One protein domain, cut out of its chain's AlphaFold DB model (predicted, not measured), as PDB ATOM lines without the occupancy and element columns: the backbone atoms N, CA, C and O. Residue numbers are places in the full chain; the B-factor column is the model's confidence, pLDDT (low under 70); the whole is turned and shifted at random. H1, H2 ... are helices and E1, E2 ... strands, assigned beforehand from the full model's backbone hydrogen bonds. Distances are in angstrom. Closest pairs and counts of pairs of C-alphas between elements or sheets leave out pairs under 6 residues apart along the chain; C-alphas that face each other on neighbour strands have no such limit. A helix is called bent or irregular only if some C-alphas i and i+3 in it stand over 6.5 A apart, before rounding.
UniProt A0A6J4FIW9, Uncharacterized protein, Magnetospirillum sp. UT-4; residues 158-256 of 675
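This is residues 158 to 256 of the 675 residues of an uncharacterized protein of Magnetospirillum sp. UT-4 (UniProt A0A6J4FIW9). A small three-stranded parallel sheet, E1 to E3, forms a wall with two helices, H1 and H2, side by side over one face and the other face bare. A third helix, H3, sits at the end of the sheet by the last residues of E2, and residues 196 to 202 of the long link before H2 stick out. The printed part has 99 residues, with three named strands and three named helices in the order E1 H1 E2 H2 E3 H3, the strands lying in the order E1 E2 E3. The class is mixed, helices and strands; the whole is compact, with a radius of gyration of the C-alphas of 13.5 A, and rounded, spanning 36 by 28 by 23 A.

E1, residues 158 to 165, is an edge strand. H1, residues 170 to 182, is on the sheet at a height of 9.6 A, over E1 and E2, residues 187 to 192, and runs along the strands; its line stands at 4 degrees to E1 on the local plane. E1 and E2 are parallel neighbours at 25 degrees, with N 161 and O 187 2.9 A apart, within hydrogen-bond range. E1, H1 and E2 make a strand-helix-strand unit, two parallel neighbour strands joined through a helix, with a right-handed crossover. H2, residues 212 to 231, touches H1 at a shallow tilt of 15 degrees, the same way; the closest C-alphas, of Asp 174 and His 221, are 5.4 A apart. H2 is on the same face as H1, in two layers, helices on one face of a sheet, and lies over E3, residues 235 to 238. E2 and E3 are parallel at 12 degrees, with N 188 and O 235 2.9 A apart, within hydrogen-bond range; E2, H2 and E3 make a second unit, also right-handed. H3, residues 240 to 250, stands at the sheet's level; its closest C-alpha to E2 is that of Phe 242, 4.7 A from that of Asp 192. H3 is near H2 and apart from H1. Every O i to N i+4 pair is within hydrogen-bond range in H3, against 7 of 9 in H1 and 14 of 16 in H2.

E1 begins at C-alpha 158 (179.110, 133.014, 165.583) and is 21.7 A long. H1, 19.6 A, is irregular, with C-alphas 171 and 174 7.9 A apart. E2 is 16.7 A long. H2, 29.3 A, has a kink of 29 degrees near residue 224 and is only just irregular: C-alphas 224 and 227 are 6.6 A apart. E3 measures 9.8 A, and H3, 15.2 A, ends at C-alpha 250 (153.293, 138.830, 182.779).

The C-alphas of Ala 182 and Asp 256, the two farthest apart, are 40.5 A apart. The printed part has no cut. The link from E2 to H2, 19 residues, is long; the other links are tight. The mean pLDDT of the printed part is 89.8, and residues 196 to 201 are under 70.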
ATOM      1  N   ILE A 158     180.535 132.913 165.288       95.06
ATOM      2  CA  ILE A 158     179.110 133.014 165.583       95.06
ATOM      3  C   ILE A 158     178.872 134.373 166.239       95.06
ATOM      4  O   ILE A 158     179.135 134.577 167.426       95.06
ATOM      5  N   PHE A 159     178.360 135.311 165.447       97.06
ATOM      6  CA  PHE A 159     177.918 136.602 165.948       97.06
ATOM      7  C   PHE A 159     176.584 136.446 166.686       97.06
ATOM      8  O   PHE A 159     175.559 136.111 166.077       97.06
ATOM      9  N   ARG A 160     176.604 136.739 167.988       96.62
ATOM     10  CA  ARG A 160     175.421 136.900 168.845       96.62
ATOM     11  C   ARG A 160     175.203 138.383 169.106       96.62
ATOM     12  O   ARG A 160     176.152 139.091 169.426       96.62
ATOM     13  N   MET A 161     173.969 138.854 168.987       97.69
ATOM     14  CA  MET A 161     173.614 140.221 169.345       97.69
ATOM     15  C   MET A 161     173.114 140.257 170.787       97.69
ATOM     16  O   MET A 161     172.066 139.689 171.082       97.69
ATOM     17  N   ASN A 162     173.840 140.943 171.665       95.88
ATOM     18  CA  ASN A 162     173.423 141.209 173.037       95.88
ATOM     19  C   ASN A 162     172.707 142.562 173.100       95.88
ATOM     20  O   ASN A 162     173.332 143.590 172.836       95.88
ATOM     21  N   CYS A 163     171.435 142.559 173.491       96.50
ATOM     22  CA  CYS A 163     170.606 143.755 173.635       96.50
ATOM     23  C   CYS A 163     170.088 143.860 175.072       96.50
ATOM     24  O   CYS A 163     169.370 142.977 175.544       96.50
ATOM     25  N   VAL A 164     170.454 144.935 175.770       95.06
ATOM     26  CA  VAL A 164     169.896 145.267 177.084       95.06
ATOM     27  C   VAL A 164     168.579 146.003 176.865       95.06
ATOM     28  O   VAL A 164     168.542 147.086 176.279       95.06
ATOM     29  N   VAL A 165     167.483 145.402 177.316       96.00
ATOM     30  CA  VAL A 165     166.131 145.930 177.151       96.00
ATOM     31  C   VAL A 165     165.797 146.845 178.318       96.00
ATOM     32  O   VAL A 165     165.840 146.440 179.474       96.00
ATOM     33  N   SER A 166     165.418 148.073 177.993       95.19
ATOM     34  CA  SER A 166     164.972 149.096 178.931       95.19
ATOM     35  C   SER A 166     163.739 149.815 178.393       95.19
ATOM     36  O   SER A 166     163.351 149.651 177.233       95.19
ATOM     37  N   ASP A 167     163.158 150.685 179.207       94.69
ATOM     38  CA  ASP A 167     162.094 151.596 178.791       94.69
ATOM     39  C   ASP A 167     162.469 152.494 177.596       94.69
ATOM     40  O   ASP A 167     161.589 152.964 176.874       94.69
ATOM     41  N   ARG A 168     163.769 152.681 177.330       94.50
ATOM     42  CA  ARG A 168     164.276 153.507 176.225       94.50
ATOM     43  C   ARG A 168     164.206 152.834 174.851       94.50
ATOM     44  O   ARG A 168     164.016 153.530 173.858       94.50
ATOM     45  N   ASN A 169     164.376 151.512 174.766       96.56
ATOM     46  CA  ASN A 169     164.438 150.772 173.492       96.56
ATOM     47  C   ASN A 169     163.352 149.700 173.327       96.56
ATOM     48  O   ASN A 169     163.181 149.185 172.222       96.56
ATOM     49  N   ALA A 170     162.589 149.388 174.377       96.06
ATOM     50  CA  ALA A 170     161.548 148.361 174.378       96.06
ATOM     51  C   ALA A 170     160.572 148.446 173.187       96.06
ATOM     52  O   ALA A 170     160.233 147.422 172.598       96.06
ATOM     53  N   ARG A 171     160.174 149.661 172.784       95.00
ATOM     54  CA  ARG A 171     159.246 149.912 171.659       95.00
ATOM     55  C   ARG A 171     159.857 149.715 170.259       95.00
ATOM     56  O   ARG A 171     159.185 149.973 169.265       95.00
ATOM     57  N   GLN A 172     161.135 149.344 170.157       94.06
ATOM     58  CA  GLN A 172     161.847 149.154 168.882       94.06
ATOM     59  C   GLN A 172     162.500 147.769 168.754       94.06
ATOM     60  O   GLN A 172     163.365 147.560 167.897       94.06
ATOM     61  N   LEU A 173     162.111 146.803 169.594       95.62
ATOM     62  CA  LEU A 173     162.690 145.455 169.556       95.62
ATOM     63  C   LEU A 173     162.437 144.736 168.223       95.62
ATOM     64  O   LEU A 173     163.282 143.966 167.770       95.62
ATOM     65  N   ASP A 174     161.328 145.025 167.544       94.38
ATOM     66  CA  ASP A 174     161.063 144.536 166.188       94.38
ATOM     67  C   ASP A 174     162.147 144.966 165.185       94.38
ATOM     68  O   ASP A 174     162.598 144.154 164.371       94.38
ATOM     69  N   ARG A 175     162.610 146.218 165.272       95.94
ATOM     70  CA  ARG A 175     163.698 146.742 164.438       95.94
ATOM     71  C   ARG A 175     165.033 146.122 164.809       95.94
ATOM     72  O   ARG A 175     165.810 145.814 163.915       95.94
ATOM     73  N   VAL A 176     165.283 145.896 166.098       96.50
ATOM     74  CA  VAL A 176     166.474 145.183 166.584       96.50
ATOM     75  C   VAL A 176     166.526 143.766 165.996       96.50
ATOM     76  O   VAL A 176     167.554 143.360 165.454       96.50
ATOM     77  N   PHE A 177     165.406 143.040 165.985       97.06
ATOM     78  CA  PHE A 177     165.321 141.716 165.358       97.06
ATOM     79  C   PHE A 177     165.524 141.758 163.840       97.06
ATOM     80  O   PHE A 177     166.269 140.942 163.294       97.06
ATOM     81  N   ALA A 178     164.904 142.721 163.150       96.00
ATOM     82  CA  ALA A 178     165.100 142.903 161.713       96.00
ATOM     83  C   ALA A 178     166.561 143.249 161.373       96.00
ATOM     84  O   ALA A 178     167.114 142.732 160.404       96.00
ATOM     85  N   PHE A 179     167.204 144.078 162.195       97.12
ATOM     86  CA  PHE A 179     168.599 144.473 162.042       97.12
ATOM     87  C   PHE A 179     169.557 143.296 162.248       97.12
ATOM     88  O   PHE A 179     170.462 143.095 161.438       97.12
ATOM     89  N   ALA A 180     169.311 142.461 163.263       97.12
ATOM     90  CA  ALA A 180     170.055 141.220 163.466       97.12
ATOM     91  C   ALA A 180     169.981 140.303 162.236       97.12
ATOM     92  O   ALA A 180     171.002 139.765 161.804       97.12
ATOM     93  N   ALA A 181     168.788 140.172 161.644       95.62
ATOM     94  CA  ALA A 181     168.587 139.372 160.443       95.62
ATOM     95  C   ALA A 181     169.306 139.945 159.221       95.62
ATOM     96  O   ALA A 181     170.034 139.223 158.544       95.62
ATOM     97  N   ALA A 182     169.183 141.253 158.988       95.19
ATOM     98  CA  ALA A 182     169.853 141.937 157.885       95.19
ATOM     99  C   ALA A 182     171.385 141.817 157.960       95.19
ATOM    100  O   ALA A 182     172.056 141.695 156.937       95.19
ATOM    101  N   LEU A 183     171.941 141.814 159.173       95.06
ATOM    102  CA  LEU A 183     173.371 141.637 159.404       95.06
ATOM    103  C   LEU A 183     173.781 140.176 159.590       95.06
ATOM    104  O   LEU A 183     174.947 139.935 159.877       95.06
ATOM    105  N   GLY A 184     172.894 139.193 159.434       94.38
ATOM    106  CA  GLY A 184     173.236 137.769 159.499       94.38
ATOM    107  C   GLY A 184     173.767 137.295 160.858       94.38
ATOM    108  O   GLY A 184     174.647 136.430 160.899       94.38
ATOM    109  N   PHE A 185     173.301 137.881 161.963       96.88
ATOM    110  CA  PHE A 185     173.535 137.320 163.298       96.88
ATOM    111  C   PHE A 185     172.930 135.916 163.396       96.88
ATOM    112  O   PHE A 185     171.954 135.608 162.718       96.88
ATOM    113  N   LYS A 186     173.505 135.053 164.237       96.00
ATOM    114  CA  LYS A 186     173.001 133.684 164.460       96.00
ATOM    115  C   LYS A 186     172.193 133.545 165.739       96.00
ATOM    116  O   LYS A 186     171.440 132.587 165.892       96.00
ATOM    117  N   GLU A 187     172.311 134.524 166.626       96.88
ATOM    118  CA  GLU A 187     171.585 134.549 167.882       96.88
ATOM    119  C   GLU A 187     171.260 135.985 168.300       96.88
ATOM    120  O   GLU A 187     172.076 136.894 168.125       96.88
ATOM    121  N   VAL A 188     170.071 136.175 168.871       96.69
ATOM    122  CA  VAL A 188     169.670 137.397 169.569       96.69
ATOM    123  C   VAL A 188     169.449 137.072 171.037       96.69
ATOM    124  O   VAL A 188     168.637 136.207 171.373       96.69
ATOM    125  N   TYR A 189     170.153 137.804 171.893       95.62
ATOM    126  CA  TYR A 189     170.174 137.615 173.332       95.62
ATOM    127  C   TYR A 189     169.687 138.879 174.037       95.62
ATOM    128  O   TYR A 189     170.342 139.922 173.985       95.62
ATOM    129  N   LEU A 190     168.509 138.794 174.660       95.31
ATOM    130  CA  LEU A 190     167.906 139.914 175.388       95.31
ATOM    131  C   LEU A 190     168.243 139.827 176.871       95.31
ATOM    132  O   LEU A 190     167.998 138.797 177.496       95.31
ATOM    133  N   LEU A 191     168.766 140.916 177.426       92.06
ATOM    134  CA  LEU A 191     169.076 141.064 178.844       92.06
ATOM    135  C   LEU A 191     168.149 142.101 179.475       92.06
ATOM    136  O   LEU A 191     167.771 143.067 178.821       92.06
ATOM    137  N   ASP A 192     167.812 141.921 180.750       91.12
ATOM    138  CA  ASP A 192     167.188 142.982 181.549       91.12
ATOM    139  C   ASP A 192     168.259 143.958 182.055       91.12
ATOM    140  O   ASP A 192     169.431 143.582 182.190       91.12
ATOM    141  N   VAL A 193     167.860 145.194 182.358       89.06
ATOM    142  CA  VAL A 193     168.731 146.160 183.041       89.06
ATOM    143  C   VAL A 193     169.051 145.632 184.439       89.06
ATOM    144  O   VAL A 193     168.155 145.238 185.184       89.06
ATOM    145  N   ASP A 194     170.328 145.660 184.819       79.12
ATOM    146  CA  ASP A 194     170.708 145.468 186.215       79.12
ATOM    147  C   ASP A 194     170.528 146.783 186.984       79.12
ATOM    148  O   ASP A 194     171.393 147.661 187.001       79.12
ATOM    149  N   GLU A 195     169.359 146.928 187.595       75.25
ATOM    150  CA  GLU A 195     168.988 148.098 188.395       75.25
ATOM    151  C   GLU A 195     169.600 148.079 189.806       75.25
ATOM    152  O   GLU A 195     169.377 149.007 190.582       75.25
ATOM    153  N   THR A 196     170.364 147.038 190.166       66.06
ATOM    154  CA  THR A 196     171.126 147.034 191.426       66.06
ATOM    155  C   THR A 196     172.365 147.922 191.351       66.06
ATOM    156  O   THR A 196     172.879 148.362 192.381       66.06
ATOM    157  N   VAL A 197     172.812 148.237 190.134       68.06
ATOM    158  CA  VAL A 197     173.819 149.262 189.881       68.06
ATOM    159  C   VAL A 197     173.129 150.633 189.936       68.06
ATOM    160  O   VAL A 197     172.133 150.829 189.240       68.06
ATOM    161  N   PRO A 198     173.611 151.593 190.748       64.38
ATOM    162  CA  PRO A 198     172.991 152.910 190.843       64.38
ATOM    163  C   PRO A 198     173.091 153.680 189.522       64.38
ATOM    164  O   PRO A 198     174.116 154.272 189.194       64.38
ATOM    165  N   HIS A 199     171.991 153.730 188.785       67.69
ATOM    166  CA  HIS A 199     171.786 154.673 187.689       67.69
ATOM    167  C   HIS A 199     170.979 155.818 188.297       67.69
ATOM    168  O   HIS A 199     169.960 155.546 188.922       67.69
ATOM    169  N   GLY A 200     171.440 157.075 188.221       64.44
ATOM    170  CA  GLY A 200     170.741 158.225 188.833       64.44
ATOM    171  C   GLY A 200     169.247 158.308 188.461       64.44
ATOM    172  O   GLY A 200     168.772 157.539 187.639       64.44
ATOM    173  N   ALA A 201     168.479 159.253 189.017       68.44
ATOM    174  CA  ALA A 201     167.008 159.285 188.859       68.44
ATOM    175  C   ALA A 201     166.482 159.196 187.401       68.44
ATOM    176  O   ALA A 201     165.376 158.705 187.185       68.44
ATOM    177  N   ASP A 202     167.286 159.610 186.415       74.56
ATOM    178  CA  ASP A 202     166.987 159.543 184.976       74.56
ATOM    179  C   ASP A 202     167.540 158.283 184.267       74.56
ATOM    180  O   ASP A 202     167.590 158.217 183.035       74.56
ATOM    181  N   GLY A 203     168.011 157.285 185.015       82.81
ATOM    182  CA  GLY A 203     168.556 156.027 184.507       82.81
ATOM    183  C   GLY A 203     167.528 155.190 183.730       82.81
ATOM    184  O   GLY A 203     166.320 155.376 183.893       82.81
ATOM    185  N   PRO A 204     167.977 154.284 182.844       90.00
ATOM    186  CA  PRO A 204     167.074 153.374 182.143       90.00
ATOM    187  C   PRO A 204     166.370 152.441 183.134       90.00
ATOM    188  O   PRO A 204     167.003 151.911 184.048       90.00
ATOM    189  N   ARG A 205     165.072 152.209 182.925       91.62
ATOM    190  CA  ARG A 205     164.272 151.275 183.731       91.62
ATOM    191  C   ARG A 205     164.182 149.925 183.037       91.62
ATOM    192  O   ARG A 205     163.907 149.864 181.839       91.62
ATOM    193  N   GLY A 206     164.395 148.856 183.790       91.94
ATOM    194  CA  GLY A 206     164.261 147.478 183.332       91.94
ATOM    195  C   GLY A 206     162.809 147.006 183.287       91.94
ATOM    196  O   GLY A 206     161.859 147.757 183.538       91.94
ATOM    197  N   LEU A 207     162.625 145.720 182.992       91.56
ATOM    198  CA  LEU A 207     161.310 145.091 182.834       91.56
ATOM    199  C   LEU A 207     160.472 145.164 184.104       91.56
ATOM    200  O   LEU A 207     159.249 145.106 184.023       91.56
ATOM    201  N   ARG A 208     161.098 145.294 185.274       87.62
ATOM    202  CA  ARG A 208     160.388 145.400 186.546       87.62
ATOM    203  C   ARG A 208     159.715 146.759 186.742       87.62
ATOM    204  O   ARG A 208     158.613 146.797 187.280       87.62
ATOM    205  N   HIS A 209     160.359 147.847 186.315       89.75
ATOM    206  CA  HIS A 209     159.929 149.215 186.635       89.75
ATOM    207  C   HIS A 209     159.509 150.060 185.425       89.75
ATOM    208  O   HIS A 209     159.044 151.181 185.618       89.75
ATOM    209  N   MET A 210     159.638 149.565 184.187       92.94
ATOM    210  CA  MET A 210     159.048 150.239 183.016       92.94
ATOM    211  C   MET A 210     157.516 150.299 183.118       92.94
ATOM    212  O   MET A 210     156.919 149.470 183.799       92.94
ATOM    213  N   ASP A 211     156.851 151.240 182.452       94.56
ATOM    214  CA  ASP A 211     155.384 151.329 182.465       94.56
ATOM    215  C   ASP A 211     154.709 150.152 181.729       94.56
ATOM    216  O   ASP A 211     155.343 149.432 180.954       94.56
ATOM    217  N   ASP A 212     153.420 149.927 182.003       93.81
ATOM    218  CA  ASP A 212     152.675 148.773 181.476       93.81
ATOM    219  C   ASP A 212     152.516 148.803 179.954       93.81
ATOM    220  O   ASP A 212     152.556 147.752 179.313       93.81
ATOM    221  N   GLU A 213     152.380 149.988 179.358       96.06
ATOM    222  CA  GLU A 213     152.279 150.131 177.905       96.06
ATOM    223  C   GLU A 213     153.597 149.717 177.235       96.06
ATOM    224  O   GLU A 213     153.606 148.925 176.290       96.06
ATOM    225  N   THR A 214     154.725 150.187 177.774       96.25
ATOM    226  CA  THR A 214     156.065 149.806 177.318       96.25
ATOM    227  C   THR A 214     156.321 148.308 177.498       96.25
ATOM    228  O   THR A 214     156.849 147.661 176.594       96.25
ATOM    229  N   PHE A 215     155.913 147.728 178.628       95.50
ATOM    230  CA  PHE A 215     156.056 146.293 178.877       95.50
ATOM    231  C   PHE A 215     155.219 145.440 177.912       95.50
ATOM    232  O   PHE A 215     155.706 144.442 177.376       95.50
ATOM    233  N   LEU A 216     153.978 145.849 177.628       94.38
ATOM    234  CA  LEU A 216     153.133 145.190 176.629       94.38
ATOM    235  C   LEU A 216     153.766 145.231 175.234       94.38
ATOM    236  O   LEU A 216     153.705 144.230 174.516       94.38
ATOM    237  N   ALA A 217     154.424 146.335 174.868       95.75
ATOM    238  CA  ALA A 217     155.163 146.418 173.612       95.75
ATOM    239  C   ALA A 217     156.279 145.359 173.541       95.75
ATOM    240  O   ALA A 217     156.403 144.679 172.523       95.75
ATOM    241  N   VAL A 218     157.035 145.132 174.626       96.06
ATOM    242  CA  VAL A 218     158.060 144.067 174.681       96.06
ATOM    243  C   VAL A 218     157.453 142.700 174.352       96.06
ATOM    244  O   VAL A 218     157.971 141.991 173.485       96.06
ATOM    245  N   LEU A 219     156.335 142.340 174.994       94.88
ATOM    246  CA  LEU A 219     155.644 141.067 174.750       94.88
ATOM    247  C   LEU A 219     155.187 140.933 173.294       94.88
ATOM    248  O   LEU A 219     155.434 139.904 172.661       94.88
ATOM    249  N   GLN A 220     154.573 141.983 172.744       95.81
ATOM    250  CA  GLN A 220     154.103 142.007 171.358       95.81
ATOM    251  C   GLN A 220     155.258 141.852 170.362       95.81
ATOM    252  O   GLN A 220     155.159 141.072 169.410       95.81
ATOM    253  N   HIS A 221     156.373 142.550 170.587       96.38
ATOM    254  CA  HIS A 221     157.546 142.457 169.725       96.38
ATOM    255  C   HIS A 221     158.197 141.075 169.790       96.38
ATOM    256  O   HIS A 221     158.551 140.542 168.741       96.38
ATOM    257  N   ILE A 222     158.312 140.459 170.972       94.62
ATOM    258  CA  ILE A 222     158.814 139.082 171.107       94.62
ATOM    259  C   ILE A 222     157.886 138.110 170.373       94.62
ATOM    260  O   ILE A 222     158.350 137.343 169.527       94.62
ATOM    261  N   GLN A 223     156.577 138.180 170.629       94.19
ATOM    262  CA  GLN A 223     155.587 137.291 170.017       94.19
ATOM    263  C   GLN A 223     155.605 137.374 168.483       94.19
ATOM    264  O   GLN A 223     155.538 136.349 167.805       94.19
ATOM    265  N   ALA A 224     155.730 138.580 167.923       94.50
ATOM    266  CA  ALA A 224     155.775 138.790 166.476       94.50
ATOM    267  C   ALA A 224     157.169 138.565 165.858       94.50
ATOM    268  O   ALA A 224     157.285 138.291 164.660       94.50
ATOM    269  N   GLY A 225     158.230 138.743 166.643       93.62
ATOM    270  CA  GLY A 225     159.615 138.786 166.188       93.62
ATOM    271  C   GLY A 225     160.323 137.438 166.203       93.62
ATOM    272  O   GLY A 225     161.025 137.115 165.246       93.62
ATOM    273  N   VAL A 226     160.107 136.622 167.238       92.56
ATOM    274  CA  VAL A 226     160.777 135.318 167.389       92.56
ATOM    275  C   VAL A 226     160.524 134.380 166.199       92.56
ATOM    276  O   VAL A 226     161.499 133.832 165.680       92.56
ATOM    277  N   PRO A 227     159.291 134.240 165.665       92.31
ATOM    278  CA  PRO A 227     159.069 133.436 164.460       92.31
ATOM    279  C   PRO A 227     159.846 133.948 163.237       92.31
ATOM    280  O   PRO A 227     160.308 133.154 162.420       92.31
ATOM    281  N   LYS A 228     160.033 135.270 163.113       92.75
ATOM    282  CA  LYS A 228     160.791 135.881 162.008       92.75
ATOM    283  C   LYS A 228     162.291 135.633 162.146       92.75
ATOM    284  O   LYS A 228     162.949 135.376 161.141       92.75
ATOM    285  N   LEU A 229     162.822 135.684 163.370       93.00
ATOM    286  CA  LEU A 229     164.204 135.295 163.658       93.00
ATOM    287  C   LEU A 229     164.439 133.829 163.269       93.00
ATOM    288  O   LEU A 229     165.342 133.545 162.482       93.00
ATOM    289  N   ALA A 230     163.561 132.923 163.713       91.06
ATOM    290  CA  ALA A 230     163.639 131.501 163.381       91.06
ATOM    291  C   ALA A 230     163.585 131.245 161.862       91.06
ATOM    292  O   ALA A 230     164.387 130.468 161.345       91.06
ATOM    293  N   ALA A 231     162.717 131.950 161.127       91.69
ATOM    294  CA  ALA A 231     162.633 131.853 159.666       91.69
ATOM    295  C   ALA A 231     163.920 132.291 158.936       91.69
ATOM    296  O   ALA A 231     164.141 131.890 157.796       91.69
ATOM    297  N   ASN A 232     164.781 133.083 159.584       92.06
ATOM    298  CA  ASN A 232     166.091 133.494 159.070       92.06
ATOM    299  C   ASN A 232     167.250 132.664 159.661       92.06
ATOM    300  O   ASN A 232     168.415 133.027 159.503       92.06
ATOM    301  N   GLY A 233     166.953 131.555 160.350       92.88
ATOM    302  CA  GLY A 233     167.962 130.702 160.982       92.88
ATOM    303  C   GLY A 233     168.657 131.362 162.177       92.88
ATOM    304  O   GLY A 233     169.836 131.098 162.416       92.88
ATOM    305  N   ILE A 234     167.953 132.247 162.889       94.88
ATOM    306  CA  ILE A 234     168.467 132.995 164.040       94.88
ATOM    307  C   ILE A 234     167.794 132.488 165.305       94.88
ATOM    308  O   ILE A 234     166.567 132.481 165.417       94.88
ATOM    309  N   THR A 235     168.612 132.093 166.273       94.25
ATOM    310  CA  THR A 235     168.133 131.619 167.569       94.25
ATOM    311  C   THR A 235     167.769 132.810 168.450       94.25
ATOM    312  O   THR A 235     168.523 133.775 168.554       94.25
ATOM    313  N   PHE A 236     166.607 132.755 169.094       91.94
ATOM    314  CA  PHE A 236     166.259 133.687 170.160       91.94
ATOM    315  C   PHE A 236     166.554 133.037 171.509       91.94
ATOM    316  O   PHE A 236     166.024 131.964 171.806       91.94
ATOM    317  N   THR A 237     167.370 133.693 172.328       89.19
ATOM    318  CA  THR A 237     167.771 133.175 173.637       89.19
ATOM    319  C   THR A 237     167.622 134.286 174.673       89.19
ATOM    320  O   THR A 237     168.480 135.159 174.761       89.19
ATOM    321  N   PRO A 238     166.532 134.326 175.454       86.38
ATOM    322  CA  PRO A 238     166.411 135.318 176.512       86.38
ATOM    323  C   PRO A 238     167.411 135.004 177.629       86.38
ATOM    324  O   PRO A 238     167.578 133.846 178.023       86.38
ATOM    325  N   ALA A 239     168.052 136.035 178.174       86.19
ATOM    326  CA  ALA A 239     168.839 135.885 179.385       86.19
ATOM    327  C   ALA A 239     167.947 135.424 180.539       86.19
ATOM    328  O   ALA A 239     166.770 135.782 180.615       86.19
ATOM    329  N   LYS A 240     168.507 134.651 181.474       80.75
ATOM    330  CA  LYS A 240     167.730 134.102 182.597       80.75
ATOM    331  C   LYS A 240     167.066 135.202 183.438       80.75
ATOM    332  O   LYS A 240     165.902 135.056 183.793       80.75
ATOM    333  N   ASN A 241     167.761 136.319 183.687       80.88
ATOM    334  CA  ASN A 241     167.182 137.480 184.378       80.88
ATOM    335  C   ASN A 241     166.035 138.114 183.587       80.88
ATOM    336  O   ASN A 241     164.984 138.387 184.156       80.88
ATOM    337  N   PHE A 242     166.206 138.278 182.275       88.31
ATOM    338  CA  PHE A 242     165.163 138.795 181.395       88.31
ATOM    339  C   PHE A 242     163.916 137.912 181.420       88.31
ATOM    340  O   PHE A 242     162.815 138.400 181.665       88.31
ATOM    341  N   TRP A 243     164.084 136.602 181.216       86.50
ATOM    342  CA  TRP A 243     162.977 135.649 181.210       86.50
ATOM    343  C   TRP A 243     162.248 135.607 182.553       86.50
ATOM    344  O   TRP A 243     161.019 135.629 182.593       86.50
ATOM    345  N   HIS A 244     162.997 135.607 183.657       82.75
ATOM    346  CA  HIS A 244     162.428 135.578 184.996       82.75
ATOM    347  C   HIS A 244     161.572 136.819 185.288       82.75
ATOM    348  O   HIS A 244     160.414 136.679 185.690       82.75
ATOM    349  N   THR A 245     162.101 138.025 185.039       84.75
ATOM    350  CA  THR A 245     161.345 139.274 185.231       84.75
ATOM    351  C   THR A 245     160.123 139.326 184.313       84.75
ATOM    352  O   THR A 245     159.032 139.689 184.762       84.75
ATOM    353  N   LEU A 246     160.280 138.914 183.048       88.31
ATOM    354  CA  LEU A 246     159.196 138.863 182.068       88.31
ATOM    355  C   LEU A 246     158.042 137.977 182.553       88.31
ATOM    356  O   LEU A 246     156.894 138.412 182.534       88.31
ATOM    357  N   MET A 247     158.342 136.761 183.022       86.38
ATOM    358  CA  MET A 247     157.335 135.795 183.474       86.38
ATOM    359  C   MET A 247     156.623 136.243 184.750       86.38
ATOM    360  O   MET A 247     155.397 136.167 184.820       86.38
ATOM    361  N   LEU A 248     157.360 136.754 185.745       84.44
ATOM    362  CA  LEU A 248     156.752 137.269 186.975       84.44
ATOM    363  C   LEU A 248     155.776 138.406 186.673       84.44
ATOM    364  O   LEU A 248     154.630 138.379 187.126       84.44
ATOM    365  N   ARG A 249     156.205 139.377 185.861       87.50
ATOM    366  CA  ARG A 249     155.375 140.534 185.533       87.50
ATOM    367  C   ARG A 249     154.187 140.162 184.645       87.50
ATOM    368  O   ARG A 249     153.079 140.611 184.925       87.50
ATOM    369  N   ALA A 250     154.379 139.303 183.641       85.25
ATOM    370  CA  ALA A 250     153.293 138.830 182.779       85.25
ATOM    371  C   ALA A 250     152.202 138.071 183.558       85.25
ATOM    372  O   ALA A 250     151.029 138.157 183.203       85.25
ATOM    373  N   ASN A 251     152.570 137.383 184.643       85.06
ATOM    374  CA  ASN A 251     151.639 136.635 185.492       85.06
ATOM    375  C   ASN A 251     151.096 137.441 186.689       85.06
ATOM    376  O   ASN A 251     150.362 136.885 187.507       85.06
ATOM    377  N   GLY A 252     151.466 138.719 186.843       83.00
ATOM    378  CA  GLY A 252     151.081 139.532 188.005       83.00
ATOM    379  C   GLY A 252     151.640 139.011 189.338       83.00
ATOM    380  O   GLY A 252     151.036 139.214 190.391       83.00
ATOM    381  N   GLN A 253     152.770 138.300 189.303       80.25
ATOM    382  CA  GLN A 253     153.399 137.678 190.464       80.25
ATOM    383  C   GLN A 253     154.528 138.555 191.018       80.25
ATOM    384  O   GLN A 253     155.322 139.129 190.275       80.25
ATOM    385  N   ALA A 254     154.637 138.620 192.346       73.75
ATOM    386  CA  ALA A 254     155.801 139.197 193.013       73.75
ATOM    387  C   ALA A 254     156.919 138.151 193.153       73.75
ATOM    388  O   ALA A 254     156.648 136.955 193.274       73.75
ATOM    389  N   ALA A 255     158.177 138.599 193.186       71.25
ATOM    390  CA  ALA A 255     159.306 137.717 193.469       71.25
ATOM    391  C   ALA A 255     159.204 137.150 194.902       71.25
ATOM    392  O   ALA A 255     159.136 137.906 195.873       71.25
ATOM    393  N   ASP A 256     159.196 135.820 195.041       74.88
ATOM    394  CA  ASP A 256     159.227 135.131 196.338       74.88
ATOM    395  C   ASP A 256     160.665 134.754 196.706       74.88
ATOM    396  O   ASP A 256     161.299 133.920 196.058       74.88
TER     397      ASP A 256